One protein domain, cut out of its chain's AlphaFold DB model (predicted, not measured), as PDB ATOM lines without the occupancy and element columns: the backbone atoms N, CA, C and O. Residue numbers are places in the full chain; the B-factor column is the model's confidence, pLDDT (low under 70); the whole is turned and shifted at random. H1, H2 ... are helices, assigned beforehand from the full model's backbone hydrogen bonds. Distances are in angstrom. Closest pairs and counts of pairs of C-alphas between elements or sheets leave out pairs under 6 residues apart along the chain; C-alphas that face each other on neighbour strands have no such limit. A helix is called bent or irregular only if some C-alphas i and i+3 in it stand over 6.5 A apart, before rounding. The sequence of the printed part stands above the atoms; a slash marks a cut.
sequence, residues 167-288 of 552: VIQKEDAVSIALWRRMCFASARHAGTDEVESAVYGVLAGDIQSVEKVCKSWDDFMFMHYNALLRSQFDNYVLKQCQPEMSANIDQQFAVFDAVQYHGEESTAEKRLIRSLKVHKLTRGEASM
ATOM      1  N   VAL A 167     260.762 195.877 263.763       56.00
ATOM      2  CA  VAL A 167     259.631 196.739 264.119       56.00
ATOM      3  C   VAL A 167     260.201 198.013 264.744       56.00
ATOM      4  O   VAL A 167     260.854 197.939 265.785       56.00
ATOM      5  N   ILE A 168     259.964 199.170 264.114       59.88
ATOM      6  CA  ILE A 168     260.361 200.474 264.663       59.88
ATOM      7  C   ILE A 168     259.707 200.601 266.042       59.88
ATOM      8  O   ILE A 168     258.479 200.685 266.145       59.88
ATOM      9  N   GLN A 169     260.505 200.577 267.111       62.25
ATOM     10  CA  GLN A 169     259.968 200.746 268.456       62.25
ATOM     11  C   GLN A 169     259.473 202.189 268.624       62.25
ATOM     12  O   GLN A 169     259.929 203.109 267.945       62.25
ATOM     13  N   LYS A 170     258.529 202.427 269.542       60.16
ATOM     14  CA  LYS A 170     257.953 203.774 269.743       60.16
ATOM     15  C   LYS A 170     259.005 204.833 270.100       60.16
ATOM     16  O   LYS A 170     258.858 205.992 269.724       60.16
ATOM     17  N   GLU A 171     260.049 204.434 270.819       59.91
ATOM     18  CA  GLU A 171     261.169 205.294 271.224       59.91
ATOM     19  C   GLU A 171     262.076 205.645 270.027       59.91
ATOM     20  O   GLU A 171     262.530 206.787 269.893       59.91
ATOM     21  N   ASP A 172     262.229 204.709 269.086       72.56
ATOM     22  CA  ASP A 172     262.930 204.928 267.820       72.56
ATOM     23  C   ASP A 172     262.121 205.847 266.893       72.56
ATOM     24  O   ASP A 172     262.687 206.725 266.242       72.56
ATOM     25  N   ALA A 173     260.788 205.721 266.880       80.88
ATOM     26  CA  ALA A 173     259.904 206.528 266.036       80.88
ATOM     27  C   ALA A 173     259.999 208.034 266.342       80.88
ATOM     28  O   ALA A 173     260.160 208.851 265.433       80.88
ATOM     29  N   VAL A 174     259.969 208.411 267.627       83.62
ATOM     30  CA  VAL A 174     260.123 209.815 268.053       83.62
ATOM     31  C   VAL A 174     261.491 210.362 267.643       83.62
ATOM     32  O   VAL A 174     261.589 211.472 267.117       83.62
ATOM     33  N   SER A 175     262.544 209.568 267.843       85.06
ATOM     34  CA  SER A 175     263.919 209.946 267.512       85.06
ATOM     35  C   SER A 175     264.108 210.155 266.006       85.06
ATOM     36  O   SER A 175     264.719 211.142 265.595       85.06
ATOM     37  N   ILE A 176     263.524 209.284 265.177       85.19
ATOM     38  CA  ILE A 176     263.540 209.391 263.711       85.19
ATOM     39  C   ILE A 176     262.792 210.649 263.243       85.19
ATOM     40  O   ILE A 176     263.319 211.411 262.426       85.19
ATOM     41  N   ALA A 177     261.594 210.904 263.783       88.31
ATOM     42  CA  ALA A 177     260.787 212.071 263.422       88.31
ATOM     43  C   ALA A 177     261.492 213.394 263.773       88.31
ATOM     44  O   ALA A 177     261.509 214.330 262.964       88.31
ATOM     45  N   LEU A 178     262.112 213.469 264.957       89.69
ATOM     46  CA  LEU A 178     262.907 214.624 265.383       89.69
ATOM     47  C   LEU A 178     264.181 214.778 264.547       89.69
ATOM     48  O   LEU A 178     264.490 215.889 264.117       89.69
ATOM     49  N   TRP A 179     264.895 213.686 264.259       89.50
ATOM     50  CA  TRP A 179     266.094 213.724 263.419       89.50
ATOM     51  C   TRP A 179     265.804 214.303 262.029       89.50
ATOM     52  O   TRP A 179     266.545 215.173 261.564       89.50
ATOM     53  N   ARG A 180     264.691 213.904 261.394       90.94
ATOM     54  CA  ARG A 180     264.260 214.462 260.101       90.94
ATOM     55  C   ARG A 180     264.070 215.981 260.179       90.94
ATOM     56  O   ARG A 180     264.552 216.710 259.313       90.94
ATOM     57  N   ARG A 181     263.404 216.468 261.230       92.81
ATOM     58  CA  ARG A 181     263.175 217.905 261.475       92.81
ATOM     59  C   ARG A 181     264.468 218.670 261.750       92.81
ATOM     60  O   ARG A 181     264.624 219.792 261.278       92.81
ATOM     61  N   MET A 182     265.427 218.061 262.445       91.38
ATOM     62  CA  MET A 182     266.753 218.658 262.642       91.38
ATOM     63  C   MET A 182     267.534 218.751 261.327       91.38
ATOM     64  O   MET A 182     268.159 219.779 261.063       91.38
ATOM     65  N   CYS A 183     267.453 217.730 260.466       91.50
ATOM     66  CA  CYS A 183     268.016 217.799 259.115       91.50
ATOM     67  C   CYS A 183     267.356 218.921 258.304       91.50
ATOM     68  O   CYS A 183     268.055 219.703 257.671       91.50
ATOM     69  N   PHE A 184     266.031 219.061 258.383       94.06
ATOM     70  CA  PHE A 184     265.304 220.136 257.706       94.06
ATOM     71  C   PHE A 184     265.747 221.529 258.176       94.06
ATOM     72  O   PHE A 184     266.037 222.402 257.359       94.06
ATOM     73  N   ALA A 185     265.854 221.730 259.493       93.44
ATOM     74  CA  ALA A 185     266.344 222.979 260.065       93.44
ATOM     75  C   ALA A 185     267.792 223.279 259.636       93.44
ATOM     76  O   ALA A 185     268.111 224.423 259.319       93.44
ATOM     77  N   SER A 186     268.645 222.251 259.569       91.69
ATOM     78  CA  SER A 186     270.046 222.372 259.138       91.69
ATOM     79  C   SER A 186     270.164 222.705 257.649       91.69
ATOM     80  O   SER A 186     270.971 223.551 257.272       91.69
ATOM     81  N   ALA A 187     269.310 222.115 256.806       92.88
ATOM     82  CA  ALA A 187     269.257 222.404 255.374       92.88
ATOM     83  C   ALA A 187     268.948 223.884 255.099       92.88
ATOM     84  O   ALA A 187     269.503 224.477 254.179       92.88
ATOM     85  N   ARG A 188     268.102 224.501 255.934       92.19
ATOM     86  CA  ARG A 188     267.679 225.903 255.800       92.19
ATOM     87  C   ARG A 188     268.465 226.884 256.671       92.19
ATOM     88  O   ARG A 188     268.117 228.066 256.717       92.19
ATOM     89  N   HIS A 189     269.501 226.423 257.367       89.75
ATOM     90  CA  HIS A 189     270.315 227.282 258.215       89.75
ATOM     91  C   HIS A 189     271.111 228.285 257.368       89.75
ATOM     92  O   HIS A 189     271.777 227.921 256.404       89.75
ATOM     93  N   ALA A 190     271.077 229.566 257.739       78.00
ATOM     94  CA  ALA A 190     271.837 230.592 257.034       78.00
ATOM     95  C   ALA A 190     273.350 230.400 257.259       78.00
ATOM     96  O   ALA A 190     273.808 230.357 258.398       78.00
ATOM     97  N   GLY A 191     274.130 230.310 256.180       76.88
ATOM     98  CA  GLY A 191     275.595 230.196 256.239       76.88
ATOM     99  C   GLY A 191     276.165 228.794 256.000       76.88
ATOM    100  O   GLY A 191     277.378 228.634 256.095       76.88
ATOM    101  N   THR A 192     275.333 227.799 255.680       79.81
ATOM    102  CA  THR A 192     275.794 226.520 255.118       79.81
ATOM    103  C   THR A 192     276.030 226.653 253.611       79.81
ATOM    104  O   THR A 192     275.350 227.426 252.932       79.81
ATOM    105  N   ASP A 193     277.021 225.927 253.091       89.56
ATOM    106  CA  ASP A 193     277.263 225.836 251.647       89.56
ATOM    107  C   ASP A 193     276.072 225.171 250.932       89.56
ATOM    108  O   ASP A 193     275.356 224.364 251.528       89.56
ATOM    109  N   GLU A 194     275.863 225.479 249.649       90.62
ATOM    110  CA  GLU A 194     274.725 224.967 248.873       90.62
ATOM    111  C   GLU A 194     274.727 223.436 248.790       90.62
ATOM    112  O   GLU A 194     273.671 222.812 248.898       90.62
ATOM    113  N   VAL A 195     275.907 222.815 248.683       89.56
ATOM    114  CA  VAL A 195     276.043 221.352 248.656       89.56
ATOM    115  C   VAL A 195     275.697 220.743 250.012       89.56
ATOM    116  O   VAL A 195     274.990 219.739 250.082       89.56
ATOM    117  N   GLU A 196     276.154 221.352 251.104       88.00
ATOM    118  CA  GLU A 196     275.856 220.874 252.455       88.00
ATOM    119  C   GLU A 196     274.364 221.026 252.789       88.00
ATOM    120  O   GLU A 196     273.735 220.090 253.290       88.00
ATOM    121  N   SER A 197     273.779 222.172 252.435       92.31
ATOM    122  CA  SER A 197     272.338 222.427 252.505       92.31
ATOM    123  C   SER A 197     271.551 221.371 251.721       92.31
ATOM    124  O   SER A 197     270.595 220.802 252.252       92.31
ATOM    125  N   ALA A 198     271.995 221.028 250.508       92.88
ATOM    126  CA  ALA A 198     271.372 219.993 249.694       92.88
ATOM    127  C   ALA A 198     271.483 218.595 250.316       92.88
ATOM    128  O   ALA A 198     270.498 217.862 250.311       92.88
ATOM    129  N   VAL A 199     272.620 218.214 250.911       89.75
ATOM    130  CA  VAL A 199     272.758 216.915 251.605       89.75
ATOM    131  C   VAL A 199     271.733 216.796 252.734       89.75
ATOM    132  O   VAL A 199     270.995 215.810 252.800       89.75
ATOM    133  N   TYR A 200     271.622 217.816 253.587       91.19
ATOM    134  CA  TYR A 200     270.594 217.844 254.629       91.19
ATOM    135  C   TYR A 200     269.173 217.888 254.046       91.19
ATOM    136  O   TYR A 200     268.266 217.253 254.591       91.19
ATOM    137  N   GLY A 201     268.987 218.560 252.908       93.56
ATOM    138  CA  GLY A 201     267.747 218.569 252.139       93.56
ATOM    139  C   GLY A 201     267.339 217.178 251.644       93.56
ATOM    140  O   GLY A 201     266.182 216.800 251.806       93.56
ATOM    141  N   VAL A 202     268.274 216.369 251.134       92.50
ATOM    142  CA  VAL A 202     268.019 214.977 250.717       92.50
ATOM    143  C   VAL A 202     267.608 214.116 251.914       92.50
ATOM    144  O   VAL A 202     266.661 213.332 251.818       92.50
ATOM    145  N   LEU A 203     268.274 214.280 253.061       90.00
ATOM    146  CA  LEU A 203     267.941 213.543 254.287       90.00
ATOM    147  C   LEU A 203     266.556 213.924 254.833       90.00
ATOM    148  O   LEU A 203     265.804 213.051 255.268       90.00
ATOM    149  N   ALA A 204     266.200 215.208 254.776       92.19
ATOM    150  CA  ALA A 204     264.914 215.720 255.243       92.19
ATOM    151  C   ALA A 204     263.758 215.512 254.243       92.19
ATOM    152  O   ALA A 204     262.594 215.419 254.646       92.19
ATOM    153  N   GLY A 205     264.069 215.437 252.949       93.50
ATOM    154  CA  GLY A 205     263.100 215.506 251.857       93.50
ATOM    155  C   GLY A 205     262.644 216.933 251.527       93.50
ATOM    156  O   GLY A 205     261.468 217.122 251.244       93.50
ATOM    157  N   ASP A 206     263.529 217.935 251.602       95.62
ATOM    158  CA  ASP A 206     263.226 219.334 251.244       95.62
ATOM    159  C   ASP A 206     263.627 219.652 249.800       95.62
ATOM    160  O   ASP A 206     264.812 219.690 249.479       95.62
ATOM    161  N   ILE A 207     262.643 219.940 248.945       95.62
ATOM    162  CA  ILE A 207     262.868 220.224 247.518       95.62
ATOM    163  C   ILE A 207     263.727 221.482 247.340       95.62
ATOM    164  O   ILE A 207     264.721 221.451 246.629       95.62
ATOM    165  N   GLN A 208     263.409 222.572 248.042       94.69
ATOM    166  CA  GLN A 208     264.052 223.877 247.819       94.69
ATOM    167  C   GLN A 208     265.554 223.884 248.122       94.69
ATOM    168  O   GLN A 208     266.314 224.630 247.503       94.69
ATOM    169  N   SER A 209     265.982 223.088 249.103       94.75
ATOM    170  CA  SER A 209     267.399 222.974 249.453       94.75
ATOM    171  C   SER A 209     268.169 222.138 248.427       94.75
ATOM    172  O   SER A 209     269.304 222.472 248.109       94.75
ATOM    173  N   VAL A 210     267.548 221.089 247.873       96.06
ATOM    174  CA  VAL A 210     268.181 220.171 246.907       96.06
ATOM    175  C   VAL A 210     268.177 220.739 245.486       96.06
ATOM    176  O   VAL A 210     269.159 220.589 244.766       96.06
ATOM    177  N   GLU A 211     267.123 221.459 245.102       95.44
ATOM    178  CA  GLU A 211     266.919 221.993 243.748       95.44
ATOM    179  C   GLU A 211     268.102 222.840 243.253       95.44
ATOM    180  O   GLU A 211     268.433 222.820 242.070       95.44
ATOM    181  N   LYS A 212     268.785 223.537 244.168       93.69
ATOM    182  CA  LYS A 212     269.925 224.420 243.869       93.69
ATOM    183  C   LYS A 212     271.120 223.694 243.253       93.69
ATOM    184  O   LYS A 212     271.883 224.312 242.517       93.69
ATOM    185  N   VAL A 213     271.293 222.409 243.561       94.94
ATOM    186  CA  VAL A 213     272.434 221.610 243.089       94.94
ATOM    187  C   VAL A 213     272.061 220.623 241.981       94.94
ATOM    188  O   VAL A 213     272.957 219.988 241.423       94.94
ATOM    189  N   CYS A 214     270.771 220.497 241.651       95.75
ATOM    190  CA  CYS A 214     270.282 219.624 240.585       95.75
ATOM    191  C   CYS A 214     270.711 220.142 239.206       95.75
ATOM    192  O   CYS A 214     270.591 221.333 238.907       95.75
ATOM    193  N   LYS A 215     271.177 219.236 238.341       93.81
ATOM    194  CA  LYS A 215     271.695 219.572 237.006       93.81
ATOM    195  C   LYS A 215     270.950 218.863 235.883       93.81
ATOM    196  O   LYS A 215     270.765 219.475 234.836       93.81
ATOM    197  N   SER A 216     270.528 217.619 236.100       93.62
ATOM    198  CA  SER A 216     269.883 216.775 235.087       93.62
ATOM    199  C   SER A 216     268.407 216.523 235.387       93.62
ATOM    200  O   SER A 216     267.939 216.694 236.513       93.62
ATOM    201  N   TRP A 217     267.655 216.062 234.390       94.75
ATOM    202  CA  TRP A 217     266.281 215.595 234.569       94.75
ATOM    203  C   TRP A 217     266.184 214.498 235.638       94.75
ATOM    204  O   TRP A 217     265.258 214.521 236.452       94.75
ATOM    205  N   ASP A 218     267.169 213.600 235.692       93.50
ATOM    206  CA  ASP A 218     267.233 212.520 236.678       93.50
ATOM    207  C   ASP A 218     267.426 213.052 238.110       93.50
ATOM    208  O   ASP A 218     266.763 212.567 239.028       93.50
ATOM    209  N   ASP A 219     268.242 214.099 238.309       94.81
ATOM    210  CA  ASP A 219     268.425 214.741 239.623       94.81
ATOM    211  C   ASP A 219     267.109 215.335 240.138       94.81
ATOM    212  O   ASP A 219     266.749 215.176 241.310       94.81
ATOM    213  N   PHE A 220     266.371 216.016 239.253       96.25
ATOM    214  CA  PHE A 220     265.075 216.603 239.588       96.25
ATOM    215  C   PHE A 220     264.040 215.520 239.905       96.25
ATOM    216  O   PHE A 220     263.319 215.627 240.902       96.25
ATOM    217  N   MET A 221     263.988 214.452 239.106       94.75
ATOM    218  CA  MET A 221     263.122 213.304 239.374       94.75
ATOM    219  C   MET A 221     263.449 212.672 240.729       94.75
ATOM    220  O   MET A 221     262.553 212.519 241.564       94.75
ATOM    221  N   PHE A 222     264.724 212.380 240.994       94.81
ATOM    222  CA  PHE A 222     265.178 211.841 242.274       94.81
ATOM    223  C   PHE A 222     264.772 212.736 243.445       94.81
ATOM    224  O   PHE A 222     264.196 212.243 244.413       94.81
ATOM    225  N   MET A 223     265.022 214.044 243.356       95.62
ATOM    226  CA  MET A 223     264.671 215.007 244.400       95.62
ATOM    227  C   MET A 223     263.180 214.942 244.755       95.62
ATOM    228  O   MET A 223     262.836 214.831 245.935       95.62
ATOM    229  N   HIS A 224     262.296 214.992 243.753       95.56
ATOM    230  CA  HIS A 224     260.850 214.976 243.968       95.56
ATOM    231  C   HIS A 224     260.362 213.642 244.553       95.56
ATOM    232  O   HIS A 224     259.618 213.640 245.538       95.56
ATOM    233  N   TYR A 225     260.824 212.507 244.020       93.38
ATOM    234  CA  TYR A 225     260.473 211.188 244.558       93.38
ATOM    235  C   TYR A 225     261.033 210.960 245.967       93.38
ATOM    236  O   TYR A 225     260.332 210.425 246.826       93.38
ATOM    237  N   ASN A 226     262.263 211.404 246.242       93.88
ATOM    238  CA  ASN A 226     262.851 211.344 247.577       93.88
ATOM    239  C   ASN A 226     262.030 212.179 248.568       93.88
ATOM    240  O   ASN A 226     261.691 211.686 249.639       93.88
ATOM    241  N   ALA A 227     261.646 213.408 248.212       94.69
ATOM    242  CA  ALA A 227     260.803 214.248 249.063       94.69
ATOM    243  C   ALA A 227     259.442 213.592 249.364       94.69
ATOM    244  O   ALA A 227     258.999 213.587 250.520       94.69
ATOM    245  N   LEU A 228     258.811 212.987 248.349       92.94
ATOM    246  CA  LEU A 228     257.549 212.259 248.488       92.94
ATOM    247  C   LEU A 228     257.688 211.064 249.437       92.94
ATOM    248  O   LEU A 228     256.946 210.974 250.414       92.94
ATOM    249  N   LEU A 229     258.685 210.204 249.208       91.00
ATOM    250  CA  LEU A 229     258.955 209.037 250.048       91.00
ATOM    251  C   LEU A 229     259.249 209.444 251.498       91.00
ATOM    252  O   LEU A 229     258.714 208.848 252.430       91.00
ATOM    253  N   ARG A 230     260.061 210.489 251.703       91.12
ATOM    254  CA  ARG A 230     260.389 211.017 253.036       91.12
ATOM    255  C   ARG A 230     259.150 211.510 253.776       91.12
ATOM    256  O   ARG A 230     259.024 211.248 254.967       91.12
ATOM    257  N   SER A 231     258.237 212.181 253.079       92.81
ATOM    258  CA  SER A 231     257.000 212.699 253.676       92.81
ATOM    259  C   SER A 231     256.008 211.574 253.996       92.81
ATOM    260  O   SER A 231     255.431 211.550 255.081       92.81
ATOM    261  N   GLN A 232     255.861 210.586 253.106       91.19
ATOM    262  CA  GLN A 232     255.044 209.394 253.364       91.19
ATOM    263  C   GLN A 232     255.584 208.569 254.541       91.19
ATOM    264  O   GLN A 232     254.812 208.130 255.397       91.19
ATOM    265  N   PHE A 233     256.905 208.393 254.613       89.38
ATOM    266  CA  PHE A 233     257.552 207.688 255.713       89.38
ATOM    267  C   PHE A 233     257.409 208.442 257.039       89.38
ATOM    268  O   PHE A 233     257.072 207.823 258.042       89.38
ATOM    269  N   ASP A 234     257.577 209.769 257.058       90.38
ATOM    270  CA  ASP A 234     257.357 210.575 258.269       90.38
ATOM    271  C   ASP A 234     255.909 210.451 258.766       90.38
ATOM    272  O   ASP A 234     255.684 210.200 259.946       90.38
ATOM    273  N   ASN A 235     254.925 210.489 257.859       90.88
ATOM    274  CA  ASN A 235     253.519 210.249 258.198       90.88
ATOM    275  C   ASN A 235     253.281 208.852 258.793       90.88
ATOM    276  O   ASN A 235     252.436 208.687 259.676       90.88
ATOM    277  N   TYR A 236     253.998 207.832 258.317       89.69
ATOM    278  CA  TYR A 236     253.953 206.494 258.904       89.69
ATOM    279  C   TYR A 236     254.588 206.465 260.302       89.69
ATOM    280  O   TYR A 236     253.977 205.935 261.227       89.69
ATOM    281  N   VAL A 237     255.768 207.068 260.474       87.50
ATOM    282  CA  VAL A 237     256.496 207.125 261.752       87.50
ATOM    283  C   VAL A 237     255.689 207.871 262.817       87.50
ATOM    284  O   VAL A 237     255.534 207.366 263.928       87.50
ATOM    285  N   LEU A 238     255.095 209.018 262.480       89.25
ATOM    286  CA  LEU A 238     254.261 209.800 263.399       89.25
ATOM    287  C   LEU A 238     253.026 209.025 263.883       89.25
ATOM    288  O   LEU A 238     252.645 209.153 265.046       89.25
ATOM    289  N   LYS A 239     252.443 208.152 263.047       89.62
ATOM    290  CA  LYS A 239     251.347 207.252 263.462       89.62
ATOM    291  C   LYS A 239     251.778 206.210 264.499       89.62
ATOM    292  O   LYS A 239     250.918 205.686 265.202       89.62
ATOM    293  N   GLN A 240     253.075 205.902 264.597       87.31
ATOM    294  CA  GLN A 240     253.616 204.999 265.620       87.31
ATOM    295  C   GLN A 240     253.897 205.719 266.951       87.31
ATOM    296  O   GLN A 240     253.968 205.075 268.004       87.31
ATOM    297  N   CYS A 241     254.030 207.048 266.929       86.31
ATOM    298  CA  CYS A 241     254.204 207.877 268.120       86.31
ATOM    299  C   CYS A 241     252.908 207.975 268.946       86.31
ATOM    300  O   CYS A 241     251.801 207.730 268.467       86.31
ATOM    301  N   GLN A 242     253.025 208.378 270.216       87.69
ATOM    302  CA  GLN A 242     251.841 208.767 270.993       87.69
ATOM    303  C   GLN A 242     251.199 210.027 270.372       87.69
ATOM    304  O   GLN A 242     251.943 210.937 269.997       87.69
ATOM    305  N   PRO A 243     249.855 210.136 270.298       86.94
ATOM    306  CA  PRO A 243     249.186 211.254 269.620       86.94
ATOM    307  C   PRO A 243     249.590 212.639 270.142       86.94
ATOM    308  O   PRO A 243     249.822 213.554 269.357       86.94
ATOM    309  N   GLU A 244     249.734 212.780 271.462       89.19
ATOM    310  CA  GLU A 244     250.173 214.025 272.111       89.19
ATOM    311  C   GLU A 244     251.597 214.416 271.692       89.19
ATOM    312  O   GLU A 244     251.876 215.584 271.423       89.19
ATOM    313  N   MET A 245     252.489 213.428 271.576       85.62
ATOM    314  CA  MET A 245     253.874 213.634 271.152       85.62
ATOM    315  C   MET A 245     253.964 213.999 269.672       85.62
ATOM    316  O   MET A 245     254.699 214.919 269.330       85.62
ATOM    317  N   SER A 246     253.195 213.333 268.804       86.69
ATOM    318  CA  SER A 246     253.110 213.687 267.381       86.69
ATOM    319  C   SER A 246     252.647 215.133 267.202       86.69
ATOM    320  O   SER A 246     253.298 215.903 266.501       86.69
ATOM    321  N   ALA A 247     251.571 215.526 267.893       88.44
ATOM    322  CA  ALA A 247     251.036 216.883 267.813       88.44
ATOM    323  C   ALA A 247     252.044 217.935 268.301       88.44
ATOM    324  O   ALA A 247     252.163 219.003 267.705       88.44
ATOM    325  N   ASN A 248     252.788 217.635 269.367       91.62
ATOM    326  CA  ASN A 248     253.828 218.521 269.881       91.62
ATOM    327  C   ASN A 248     254.983 218.689 268.875       91.62
ATOM    328  O   ASN A 248     255.410 219.806 268.583       91.62
ATOM    329  N   ILE A 249     255.444 217.582 268.288       89.12
ATOM    330  CA  ILE A 249     256.509 217.572 267.283       89.12
ATOM    331  C   ILE A 249     256.123 218.415 266.055       89.12
ATOM    332  O   ILE A 249     256.934 219.224 265.604       89.12
ATOM    333  N   ASP A 250     254.893 218.278 265.555       87.62
ATOM    334  CA  ASP A 250     254.403 219.052 264.405       87.62
ATOM    335  C   ASP A 250     254.244 220.547 264.709       87.62
ATOM    336  O   ASP A 250     254.441 221.385 263.830       87.62
ATOM    337  N   GLN A 251     253.917 220.905 265.954       89.62
ATOM    338  CA  GLN A 251     253.784 222.304 266.370       89.62
ATOM    339  C   GLN A 251     255.134 222.998 266.566       89.62
ATOM    340  O   GLN A 251     255.269 224.177 266.241       89.62
ATOM    341  N   GLN A 252     256.118 222.300 267.136       91.81
ATOM    342  CA  GLN A 252     257.398 222.905 267.507       91.81
ATOM    343  C   GLN A 252     258.409 222.931 266.362       91.81
ATOM    344  O   GLN A 252     259.271 223.811 266.325       91.81
ATOM    345  N   PHE A 253     258.324 221.981 265.433       91.94
ATOM    346  CA  PHE A 253     259.364 221.763 264.438       91.94
ATOM    347  C   PHE A 253     258.778 221.651 263.035       91.94
ATOM    348  O   PHE A 253     258.111 220.677 262.686       91.94
ATOM    349  N   ALA A 254     259.092 222.644 262.205       91.56
ATOM    350  CA  ALA A 254     258.679 222.661 260.811       91.56
ATOM    351  C   ALA A 254     259.334 221.530 260.004       91.56
ATOM    352  O   ALA A 254     260.478 221.138 260.254       91.56
ATOM    353  N   VAL A 255     258.618 221.059 258.986       93.44
ATOM    354  CA  VAL A 255     259.128 220.123 257.986       93.44
ATOM    355  C   VAL A 255     258.422 220.356 256.651       93.44
ATOM    356  O   VAL A 255     257.313 220.889 256.615       93.44
ATOM    357  N   PHE A 256     259.066 219.988 255.544       93.38
ATOM    358  CA  PHE A 256     258.429 220.011 254.230       93.38
ATOM    359  C   PHE A 256     257.498 218.803 254.053       93.38
ATOM    360  O   PHE A 256     257.909 217.663 254.297       93.38
ATOM    361  N   ASP A 257     256.266 219.059 253.606       91.94
ATOM    362  CA  ASP A 257     255.292 218.029 253.240       91.94
ATOM    363  C   ASP A 257     255.151 217.946 251.715       91.94
ATOM    364  O   ASP A 257     254.432 218.714 251.067       91.94
ATOM    365  N   ALA A 258     255.856 216.977 251.139       91.62
ATOM    366  CA  ALA A 258     255.816 216.715 249.711       91.62
ATOM    367  C   ALA A 258     254.498 216.067 249.259       91.62
ATOM    368  O   ALA A 258     254.131 216.221 248.096       91.62
ATOM    369  N   VAL A 259     253.774 215.370 250.147       89.25
ATOM    370  CA  VAL A 259     252.463 214.782 249.820       89.25
ATOM    371  C   VAL A 259     251.472 215.911 249.563       89.25
ATOM    372  O   VAL A 259     250.806 215.929 248.530       89.25
ATOM    373  N   GLN A 260     251.442 216.915 250.446       90.19
ATOM    374  CA  GLN A 260     250.624 218.107 250.235       90.19
ATOM    375  C   GLN A 260     251.084 218.913 249.011       90.19
ATOM    376  O   GLN A 260     250.246 219.364 248.229       90.19
ATOM    377  N   TYR A 261     252.398 219.091 248.829       91.31
ATOM    378  CA  TYR A 261     252.956 219.860 247.712       91.31
ATOM    379  C   TYR A 261     252.606 219.264 246.343       91.31
ATOM    380  O   TYR A 261     252.187 219.986 245.437       91.31
ATOM    381  N   HIS A 262     252.768 217.949 246.182       87.62
ATOM    382  CA  HIS A 262     252.465 217.273 244.924       87.62
ATOM    383  C   HIS A 262     250.964 217.094 244.701       87.62
ATOM    384  O   HIS A 262     250.550 217.006 243.542       87.62
ATOM    385  N   GLY A 263     250.155 217.101 245.763       88.12
ATOM    386  CA  GLY A 263     248.703 217.001 245.704       88.12
ATOM    387  C   GLY A 263     248.229 215.561 245.512       88.12
ATOM    388  O   GLY A 263     248.754 214.631 246.111       88.12
ATOM    389  N   GLU A 264     247.207 215.372 244.679       86.62
ATOM    390  CA  GLU A 264     246.590 214.060 244.468       86.62
ATOM    391  C   GLU A 264     247.567 213.042 243.852       86.62
ATOM    392  O   GLU A 264     248.145 213.304 242.795       86.62
ATOM    393  N   GLU A 265     247.693 211.873 244.492       81.50
ATOM    394  CA  GLU A 265     248.622 210.793 244.126       81.50
ATOM    395  C   GLU A 265     248.418 210.305 242.687       81.50
ATOM    396  O   GLU A 265     249.380 210.202 241.941       81.50
ATOM    397  N   SER A 266     247.166 210.131 242.250       82.00
ATOM    398  CA  SER A 266     246.799 209.623 240.914       82.00
ATOM    399  C   SER A 266     247.335 210.456 239.736       82.00
ATOM    400  O   SER A 266     247.355 210.004 238.589       82.00
ATOM    401  N   THR A 267     247.708 211.707 240.001       86.31
ATOM    402  CA  THR A 267     248.089 212.705 238.996       86.31
ATOM    403  C   THR A 267     249.433 213.363 239.302       86.31
ATOM    404  O   THR A 267     249.865 214.242 238.546       86.31
ATOM    405  N   ALA A 268     250.103 212.957 240.383       88.12
ATOM    406  CA  ALA A 268     251.339 213.566 240.853       88.12
ATOM    407  C   ALA A 268     252.470 213.409 239.828       88.12
ATOM    408  O   ALA A 268     253.110 214.399 239.467       88.12
ATOM    409  N   GLU A 269     252.655 212.207 239.280       90.38
ATOM    410  CA  GLU A 269     253.698 211.900 238.297       90.38
ATOM    411  C   GLU A 269     253.467 212.664 236.991       90.38
ATOM    412  O   GLU A 269     254.396 213.235 236.421       90.38
ATOM    413  N   LYS A 270     252.207 212.751 236.548       91.19
ATOM    414  CA  LYS A 270     251.824 213.488 235.332       91.19
ATOM    415  C   LYS A 270     252.099 214.982 235.469       91.19
ATOM    416  O   LYS A 270     252.604 215.614 234.539       91.19
ATOM    417  N   ARG A 271     251.766 215.568 236.626       91.31
ATOM    418  CA  ARG A 271     252.064 216.978 236.919       91.31
ATOM    419  C   ARG A 271     253.567 217.227 236.982       91.31
ATOM    420  O   ARG A 271     254.016 218.213 236.406       91.31
ATOM    421  N   LEU A 272     254.314 216.335 237.634       93.06
ATOM    422  CA  LEU A 272     255.767 216.425 237.743       93.06
ATOM    423  C   LEU A 272     256.435 216.372 236.364       93.06
ATOM    424  O   LEU A 272     257.188 217.264 236.000       93.06
ATOM    425  N   ILE A 273     256.103 215.384 235.537       93.69
ATOM    426  CA  ILE A 273     256.678 215.283 234.190       93.69
ATOM    427  C   ILE A 273     256.336 216.514 233.345       93.69
ATOM    428  O   ILE A 273     257.194 217.038 232.631       93.69
ATOM    429  N   ARG A 274     255.113 217.049 233.467       92.25
ATOM    430  CA  ARG A 274     254.727 218.293 232.789       92.25
ATOM    431  C   ARG A 274     255.529 219.502 233.280       92.25
ATOM    432  O   ARG A 274     255.898 220.333 232.454       92.25
ATOM    433  N   SER A 275     255.811 219.619 234.581       93.00
ATOM    434  CA  SER A 275     256.629 220.724 235.095       93.00
ATOM    435  C   SER A 275     258.075 220.624 234.607       93.00
ATOM    436  O   SER A 275     258.632 221.634 234.176       93.00
ATOM    437  N   LEU A 276     258.651 219.417 234.558       93.25
ATOM    438  CA  LEU A 276     260.015 219.191 234.066       93.25
ATOM    439  C   LEU A 276     260.177 219.470 232.568       93.25
ATOM    440  O   LEU A 276     261.231 219.955 232.158       93.25
ATOM    441  N   LYS A 277     259.135 219.257 231.754       91.38
ATOM    442  CA  LYS A 277     259.133 219.668 230.337       91.38
ATOM    443  C   LYS A 277     259.224 221.186 230.158       91.38
ATOM    444  O   LYS A 277     259.771 221.669 229.173       91.38
ATOM    445  N   VAL A 278     258.703 221.969 231.103       92.75
ATOM    446  CA  VAL A 278     258.711 223.440 231.013       92.75
ATOM    447  C   VAL A 278     259.919 224.050 231.728       92.75
ATOM    448  O   VAL A 278     260.343 225.155 231.376       92.75
ATOM    449  N   HIS A 279     260.497 223.344 232.696       93.50
ATOM    450  CA  HIS A 279     261.584 223.834 233.532       93.50
ATOM    451  C   HIS A 279     262.883 224.094 232.742       93.50
ATOM    452  O   HIS A 279     263.239 223.365 231.820       93.50
ATOM    453  N   LYS A 280     263.596 225.175 233.092       93.75
ATOM    454  CA  LYS A 280     264.696 225.725 232.275       93.75
ATOM    455  C   LYS A 280     265.879 224.771 232.110       93.75
ATOM    456  O   LYS A 280     266.453 224.734 231.029       93.75
ATOM    457  N   LEU A 281     266.235 224.034 233.163       93.50
ATOM    458  CA  LEU A 281     267.389 223.125 233.150       93.50
ATOM    459  C   LEU A 281     267.062 221.774 232.511       93.50
ATOM    460  O   LEU A 281     267.922 221.161 231.898       93.50
ATOM    461  N   THR A 282     265.812 221.330 232.612       94.88
ATOM    462  CA  THR A 282     265.420 219.964 232.246       94.88
ATOM    463  C   THR A 282     264.676 219.888 230.923       94.88
ATOM    464  O   THR A 282     264.555 218.796 230.388       94.88
ATOM    465  N   ARG A 283     264.193 221.007 230.361       93.25
ATOM    466  CA  ARG A 283     263.439 221.019 229.093       93.25
ATOM    467  C   ARG A 283     264.179 220.314 227.957       93.25
ATOM    468  O   ARG A 283     263.546 219.585 227.210       93.25
ATOM    469  N   GLY A 284     265.492 220.522 227.835       91.69
ATOM    470  CA  GLY A 284     266.295 219.890 226.782       91.69
ATOM    471  C   GLY A 284     266.285 218.364 226.887       91.69
ATOM    472  O   GLY A 284     265.920 217.684 225.935       91.69
ATOM    473  N   GLU A 285     266.605 217.836 228.070       92.25
ATOM    474  CA  GLU A 285     266.599 216.392 228.336       92.25
ATOM    475  C   GLU A 285     265.182 215.801 228.301       92.25
ATOM    476  O   GLU A 285     264.967 214.742 227.725       92.25
ATOM    477  N   ALA A 286     264.184 216.504 228.843       92.25
ATOM    478  CA  ALA A 286     262.784 216.071 228.870       92.25
ATOM    479  C   ALA A 286     262.141 215.977 227.475       92.25
ATOM    480  O   ALA A 286     261.081 215.361 227.333       92.25
ATOM    481  N   SER A 287     262.761 216.598 226.470       91.06
ATOM    482  CA  SER A 287     262.393 216.514 225.056       91.06
ATOM    483  C   SER A 287     263.234 215.495 224.279       91.06
ATOM    484  O   SER A 287     263.083 215.405 223.066       91.06
ATOM    485  N   MET A 288     264.113 214.720 224.924       91.56
ATOM    486  CA  MET A 288     264.805 213.605 224.267       91.56
ATOM    487  C   MET A 288     263.871 212.390 224.151       91.56
ATOM    488  O   MET A 288     263.170 212.085 225.121       91.56
TER     489      MET A 288
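This is residues 167 to 288 of the 552 residues of the protein "Nuclear pore complex protein" of Verticillium alfalfae (strain VaMs.102 / ATCC MYA-4576 / FGSC 10136) (UniProt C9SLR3). The domain is built on one long helix, H4; H1 meets it near its last residues to make a V, and H2 and H3 fill the opening between the two. H5 lies beside H1 near the point of the V, H6 packs on H4, and H7 and H8 lie near the end where H4 begins. The printed part has 122 residues with eight named helices, H1 to H8 in order, and no named strand; its class is all helix. It is compact, with a radius of gyration of the C-alphas of 15.7 A, and spans 48 by 38 by 25 A.

Start with H1, residues 170 to 187, which forms a helical hairpin with H2, residues 194 to 204: they touch at a shallow tilt of 23 degrees, opposite ways, closest at the C-alphas of Ala 187 and Ser 197, 4.2 A. H3, residues 207 to 211, touches H2, with the C-alphas of Ala 198 and Val 210 closest at 4.2 A. Next look at H4, residues 217 to 240, the hub, which touches four other helices. With residues 234 to 240 alone it touches H1, opposite ways at 37 degrees, only just a steep tilt; the closest C-alphas, of Ala 173 and Val 237, are 5.5 A apart. H1, H2 and H4 form a bundle, three helices that touch one another. H5, residues 243 to 252, only just touches H1, with 3 pairs of C-alphas within 8 A, the closest being those of Leu 178 and Ile 249 at 7.3 A. H6, residues 258 to 262, touches H4, with the C-alphas of Leu 228 and Ala 258 closest at 4.9 A. H7, residues 265 to 278, touches H8, residues 283 to 286, only at the corner, with the C-alphas of Lys 277 and Arg 283 closest at 4.7 A. In H1 to H6 each O i to N i+4 pair is within hydrogen-bond range, in H7 7 of 10 are, and H8 is too short for such a pair.

Find C-alpha 170 at (257.953, 203.774, 269.743); from there H1 runs 26.1 A. H2 is 14.9 A long and H5 14.4 A. H4 runs 35.2 A from C-alpha 217 at (266.281, 215.595, 234.569). H7, 20.8 A, is irregular: C-alphas 266 and 269 are 7.7 A apart. H8 ends at C-alpha 286, (262.784, 216.071, 228.870).

The farthest C-alphas, of Glu 244 and Met 288, are 50.0 A apart. The printed part has no cut; the link from H1 to H2 is short and the others are tight. Residues 167 to 171 have pLDDT under 70.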